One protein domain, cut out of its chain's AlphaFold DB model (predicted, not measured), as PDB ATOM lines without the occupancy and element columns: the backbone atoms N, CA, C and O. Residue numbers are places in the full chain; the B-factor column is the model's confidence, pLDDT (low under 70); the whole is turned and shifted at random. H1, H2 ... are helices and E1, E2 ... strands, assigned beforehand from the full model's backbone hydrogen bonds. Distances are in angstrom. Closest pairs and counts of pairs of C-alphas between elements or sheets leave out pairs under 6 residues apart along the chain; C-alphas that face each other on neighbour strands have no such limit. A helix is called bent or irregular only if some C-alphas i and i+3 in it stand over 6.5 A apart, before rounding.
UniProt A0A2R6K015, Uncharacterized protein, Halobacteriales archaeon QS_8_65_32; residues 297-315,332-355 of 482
ATOM      1  N   VAL A 297      42.807  44.066 -37.331       57.16
ATOM      2  CA  VAL A 297      43.302  42.692 -37.354       57.16
ATOM      3  C   VAL A 297      44.079  42.531 -38.655       57.16
ATOM      4  O   VAL A 297      43.499  42.683 -39.728       57.16
ATOM      5  N   THR A 298      45.384  42.298 -38.565       55.16
ATOM      6  CA  THR A 298      46.236  42.067 -39.739       55.16
ATOM      7  C   THR A 298      46.252  40.604 -40.162       55.16
ATOM      8  O   THR A 298      46.399  40.335 -41.349       55.16
ATOM      9  N   ASP A 299      46.016  39.685 -39.222       63.06
ATOM     10  CA  ASP A 299      46.064  38.243 -39.455       63.06
ATOM     11  C   ASP A 299      44.652  37.661 -39.350       63.06
ATOM     12  O   ASP A 299      44.115  37.457 -38.260       63.06
ATOM     13  N   LEU A 300      44.018  37.474 -40.507       80.50
ATOM     14  CA  LEU A 300      42.736  36.789 -40.625       80.50
ATOM     15  C   LEU A 300      43.003  35.314 -40.916       80.50
ATOM     16  O   LEU A 300      43.838  34.987 -41.761       80.50
ATOM     17  N   GLU A 301      42.296  34.437 -40.214       83.62
ATOM     18  CA  GLU A 301      42.300  33.003 -40.466       83.62
ATOM     19  C   GLU A 301      40.870  32.504 -40.732       83.62
ATOM     20  O   GLU A 301      39.892  33.121 -40.291       83.62
ATOM     21  N   PRO A 302      40.707  31.381 -41.449       89.00
ATOM     22  CA  PRO A 302      39.405  30.764 -41.641       89.00
ATOM     23  C   PRO A 302      38.873  30.179 -40.322       89.00
ATOM     24  O   PRO A 302      39.285  29.107 -39.874       89.00
ATOM     25  N   VAL A 303      37.891  30.849 -39.718       90.88
ATOM     26  CA  VAL A 303      37.241  30.460 -38.456       90.88
ATOM     27  C   VAL A 303      35.866  29.840 -38.723       90.88
ATOM     28  O   VAL A 303      34.974  30.507 -39.250       90.88
ATOM     29  N   SER A 304      35.647  28.584 -38.308       92.12
ATOM     30  CA  SER A 304      34.310  27.954 -38.286       92.12
ATOM     31  C   SER A 304      33.446  28.559 -37.175       92.12
ATOM     32  O   SER A 304      33.801  28.512 -35.990       92.12
ATOM     33  N   LEU A 305      32.294  29.122 -37.549       88.50
ATOM     34  CA  LEU A 305      31.348  29.712 -36.601       88.50
ATOM     35  C   LEU A 305      30.684  28.661 -35.708       88.50
ATOM     36  O   LEU A 305      30.419  28.964 -34.542       88.50
ATOM     37  N   ALA A 306      30.434  27.447 -36.208       88.62
ATOM     38  CA  ALA A 306      29.888  26.356 -35.402       88.62
ATOM     39  C   ALA A 306      30.866  25.957 -34.296       88.62
ATOM     40  O   ALA A 306      30.520  26.036 -33.117       88.62
ATOM     41  N   ALA A 307      32.112  25.647 -34.667       86.50
ATOM     42  CA  ALA A 307      33.133  25.216 -33.716       86.50
ATOM     43  C   ALA A 307      33.430  26.299 -32.664       86.50
ATOM     44  O   ALA A 307      33.566  26.007 -31.475       86.50
ATOM     45  N   SER A 308      33.485  27.569 -33.076       87.38
ATOM     46  CA  SER A 308      33.681  28.690 -32.149       87.38
ATOM     47  C   SER A 308      32.474  28.922 -31.235       87.38
ATOM     48  O   SER A 308      32.657  29.234 -30.059       87.38
ATOM     49  N   SER A 309      31.246  28.726 -31.727       87.88
ATOM     50  CA  SER A 309      30.030  28.831 -30.907       87.88
ATOM     51  C   SER A 309      29.938  27.716 -29.866       87.88
ATOM     52  O   SER A 309      29.533  27.975 -28.735       87.88
ATOM     53  N   GLU A 310      30.334  26.493 -30.224       86.38
ATOM     54  CA  GLU A 310      30.377  25.344 -29.313       86.38
ATOM     55  C   GLU A 310      31.415  25.538 -28.206       86.38
ATOM     56  O   GLU A 310      31.086  25.378 -27.029       86.38
ATOM     57  N   ARG A 311      32.637  25.971 -28.560       84.75
ATOM     58  CA  ARG A 311      33.681  26.319 -27.578       84.75
ATOM     59  C   ARG A 311      33.208  27.409 -26.618       84.75
ATOM     60  O   ARG A 311      33.272  27.228 -25.404       84.75
ATOM     61  N   ALA A 312      32.668  28.500 -27.159       85.19
ATOM     62  CA  ALA A 312      32.152  29.605 -26.358       85.19
ATOM     63  C   ALA A 312      30.993  29.174 -25.440       85.19
ATOM     64  O   ALA A 312      30.881  29.654 -24.313       85.19
ATOM     65  N   PHE A 313      30.134  28.257 -25.895       84.81
ATOM     66  CA  PHE A 313      29.023  27.729 -25.104       84.81
ATOM     67  C   PHE A 313      29.480  26.800 -23.973       84.81
ATOM     68  O   PHE A 313      28.899  26.855 -22.893       84.81
ATOM     69  N   GLY A 314      30.519  25.989 -24.197       80.50
ATOM     70  CA  GLY A 314      31.104  25.123 -23.168       80.50
ATOM     71  C   GLY A 314      31.828  25.894 -22.060       80.50
ATOM     72  O   GLY A 314      31.821  25.463 -20.910       80.50
ATOM     73  N   ILE A 315      32.419  27.045 -22.394       77.50
ATOM     74  CA  ILE A 315      33.083  27.942 -21.432       77.50
ATOM     75  C   ILE A 315      32.060  28.818 -20.698       77.50
ATOM     76  O   ILE A 315      32.203  29.101 -19.507       77.50
ATOM     77  N   GLU A 332      36.651  34.648 -42.573       90.62
ATOM     78  CA  GLU A 332      38.012  35.168 -42.396       90.62
ATOM     79  C   GLU A 332      38.005  36.154 -41.222       90.62
ATOM     80  O   GLU A 332      37.433  37.246 -41.322       90.62
ATOM     81  N   ALA A 333      38.560  35.745 -40.083       85.62
ATOM     82  CA  ALA A 333      38.518  36.506 -38.840       85.62
ATOM     83  C   ALA A 333      39.696  36.158 -37.919       85.62
ATOM     84  O   ALA A 333      40.365  35.151 -38.095       85.62
ATOM     85  N   ASP A 334      39.915  36.979 -36.894       83.19
ATOM     86  CA  ASP A 334      40.771  36.630 -35.755       83.19
ATOM     87  C   ASP A 334      40.024  35.613 -34.874       83.19
ATOM     88  O   ASP A 334      38.934  35.914 -34.359       83.19
ATOM     89  N   GLY A 335      40.567  34.399 -34.737       82.31
ATOM     90  CA  GLY A 335      39.942  33.310 -33.986       82.31
ATOM     91  C   GLY A 335      39.714  33.638 -32.510       82.31
ATOM     92  O   GLY A 335      38.620  33.394 -31.989       82.31
ATOM     93  N   GLU A 336      40.695  34.261 -31.850       75.69
ATOM     94  CA  GLU A 336      40.640  34.612 -30.425       75.69
ATOM     95  C   GLU A 336      39.573  35.688 -30.167       75.69
ATOM     96  O   GLU A 336      38.716  35.537 -29.289       75.69
ATOM     97  N   ARG A 337      39.544  36.747 -30.987       77.06
ATOM     98  CA  ARG A 337      38.532  37.816 -30.891       77.06
ATOM     99  C   ARG A 337      37.132  37.315 -31.221       77.06
ATOM    100  O   ARG A 337      36.172  37.733 -30.572       77.06
ATOM    101  N   THR A 338      37.001  36.430 -32.210       83.38
ATOM    102  CA  THR A 338      35.706  35.839 -32.587       83.38
ATOM    103  C   THR A 338      35.154  34.989 -31.448       83.38
ATOM    104  O   THR A 338      33.979  35.117 -31.092       83.38
ATOM    105  N   GLN A 339      36.000  34.170 -30.822       80.62
ATOM    106  CA  GLN A 339      35.617  33.390 -29.651       80.62
ATOM    107  C   GLN A 339      35.216  34.301 -28.479       80.62
ATOM    108  O   GLN A 339      34.127  34.137 -27.926       80.62
ATOM    109  N   GLN A 340      36.021  35.323 -28.167       76.62
ATOM    110  CA  GLN A 340      35.738  36.274 -27.086       76.62
ATOM    111  C   GLN A 340      34.422  37.049 -27.311       76.62
ATOM    112  O   GLN A 340      33.672  37.313 -26.366       76.62
ATOM    113  N   LEU A 341      34.097  37.413 -28.558       80.94
ATOM    114  CA  LEU A 341      32.812  38.024 -28.921       80.94
ATOM    115  C   LEU A 341      31.638  37.080 -28.612       80.94
ATOM    116  O   LEU A 341      30.650  37.501 -28.002       80.94
ATOM    117  N   LEU A 342      31.737  35.815 -29.031       84.44
ATOM    118  CA  LEU A 342      30.683  34.814 -28.846       84.44
ATOM    119  C   LEU A 342      30.476  34.475 -27.365       84.44
ATOM    120  O   LEU A 342      29.332  34.440 -26.906       84.44
ATOM    121  N   GLU A 343      31.556  34.323 -26.597       79.44
ATOM    122  CA  GLU A 343      31.503  34.136 -25.139       79.44
ATOM    123  C   GLU A 343      30.780  35.303 -24.459       79.44
ATOM    124  O   GLU A 343      29.849  35.103 -23.670       79.44
ATOM    125  N   ASN A 344      31.132  36.536 -24.832       73.81
ATOM    126  CA  ASN A 344      30.481  37.736 -24.313       73.81
ATOM    127  C   ASN A 344      28.984  37.777 -24.648       73.81
ATOM    128  O   ASN A 344      28.164  38.059 -23.771       73.81
ATOM    129  N   LEU A 345      28.598  37.471 -25.889       78.62
ATOM    130  CA  LEU A 345      27.193  37.440 -26.309       78.62
ATOM    131  C   LEU A 345      26.384  36.385 -25.540       78.62
ATOM    132  O   LEU A 345      25.263  36.660 -25.092       78.62
ATOM    133  N   LEU A 346      26.953  35.193 -25.351       77.75
ATOM    134  CA  LEU A 346      26.314  34.092 -24.630       77.75
ATOM    135  C   LEU A 346      26.206  34.391 -23.123       77.75
ATOM    136  O   LEU A 346      25.149  34.156 -22.525       77.75
ATOM    137  N   SER A 347      27.228  35.016 -22.531       66.50
ATOM    138  CA  SER A 347      27.269  35.400 -21.113       66.50
ATOM    139  C   SER A 347      26.335  36.581 -20.778       66.50
ATOM    140  O   SER A 347      25.591  36.558 -19.784       66.50
ATOM    141  N   GLN A 348      26.237  37.591 -21.657       56.69
ATOM    142  CA  GLN A 348      25.361  38.764 -21.465       56.69
ATOM    143  C   GLN A 348      23.863  38.409 -21.370       56.69
ATOM    144  O   GLN A 348      23.070  39.161 -20.779       56.69
ATOM    145  N   ARG A 349      23.454  37.232 -21.861       49.28
ATOM    146  CA  ARG A 349      22.066  36.744 -21.794       49.28
ATOM    147  C   ARG A 349      21.578  36.470 -20.356       49.28
ATOM    148  O   ARG A 349      20.363  36.441 -20.125       49.28
ATOM    149  N   ARG A 350      22.475  36.357 -19.360       48.78
ATOM    150  CA  ARG A 350      22.115  36.263 -17.923       48.78
ATOM    151  C   ARG A 350      21.734  37.622 -17.311       48.78
ATOM    152  O   ARG A 350      20.736  37.698 -16.579       48.78
ATOM    153  N   ARG A 351      22.451  38.713 -17.634       43.97
ATOM    154  CA  ARG A 351      22.213  40.052 -17.036       43.97
ATOM    155  C   ARG A 351      20.808  40.590 -17.362       43.97
ATOM    156  O   ARG A 351      20.137  41.147 -16.490       43.97
ATOM    157  N   THR A 352      20.295  40.339 -18.568       39.28
ATOM    158  CA  THR A 352      18.944  40.775 -18.981       39.28
ATOM    159  C   THR A 352      17.806  39.900 -18.428       39.28
ATOM    160  O   THR A 352      16.691  40.396 -18.236       39.28
ATOM    161  N   ARG A 353      18.056  38.624 -18.087       39.12
ATOM    162  CA  ARG A 353      17.044  37.733 -17.475       39.12
ATOM    163  C   ARG A 353      16.897  37.925 -15.958       39.12
ATOM    164  O   ARG A 353      15.760  37.914 -15.474       39.12
ATOM    165  N   ARG A 354      17.980  38.198 -15.209       36.19
ATOM    166  CA  ARG A 354      17.889  38.551 -13.770       36.19
ATOM    167  C   ARG A 354      17.142  39.879 -13.539       36.19
ATOM    168  O   ARG A 354      16.341  39.965 -12.607       36.19
ATOM    169  N   SER A 355      17.287  40.873 -14.425       35.09
ATOM    170  CA  SER A 355      16.568  42.158 -14.293       35.09
ATOM    171  C   SER A 355      15.058  42.059 -14.588       35.09
ATOM    172  O   SER A 355      14.254  42.772 -13.975       35.09
TER     173      SER A 355
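AT A GLANCE: This is residues 297 to 315 and 332 to 355 of the 482 residues of an uncharacterized protein of Halobacteriales archaeon QS_8_65_32 (UniProt A0A2R6K015). One long helix, H2, makes the long axis of a rod, and a shorter helix, H1, packs on it and crosses it at a steep tilt near Glu 343. The short strand E1 leads into H1 past the first residue of H2, while residues 348 to 355 of H2 stick out free. The printed part has 43 residues with one named strand and two named helices, in the order E1, H1, H2, and its class is mostly helix. It is loose, with a radius of gyration of the C-alphas of 12.0 A and spans of 39 by 19 by 12 A.

IN THESE COORDINATES: Start at Val 297 and go on to C-alpha 301 at (42.300, 33.003, -40.466), where E1 begins; it covers residues 301 to 304. H1 follows, residues 305 to 315, 15.4 A long. After the cut, find C-alpha 335 at (39.942, 33.310, -33.986); from there H2, residues 335 to 355, runs 31.8 A to C-alpha 355 at (16.568, 42.158, -14.293). H2 is neither bent nor irregular, but only just: C-alphas 347 and 350 are 6.1 A apart.

HOW THE PARTS SIT: E1 and H1 meet only through their tight link. E1 pairs with no named strand, but its residues 301 to 302 pair antiparallel with residues 332 to 333. Look next at Val 303 and Gly 335, the closest C-alphas of E1 and H2, 5.9 A apart. H1 and H2 touch; their closest C-alphas, those of Ala 312 and Glu 343, are 4.7 A apart. They run the same way at a steep tilt of 55 degrees. In H1 every O i to N i+4 pair is within hydrogen-bond range; in H2, 11 of 17 are.

THE WHOLE: The two C-alphas farthest apart, those of Thr 298 and Ser 355, are 39.1 A apart. Residues 316 to 331 are not printed, and C-alphas 315 and 332 are 22.7 A apart across this cut. The mean pLDDT of the printed part is 73.8; look for values under 70 at residues 297 to 299 and 347 to 355.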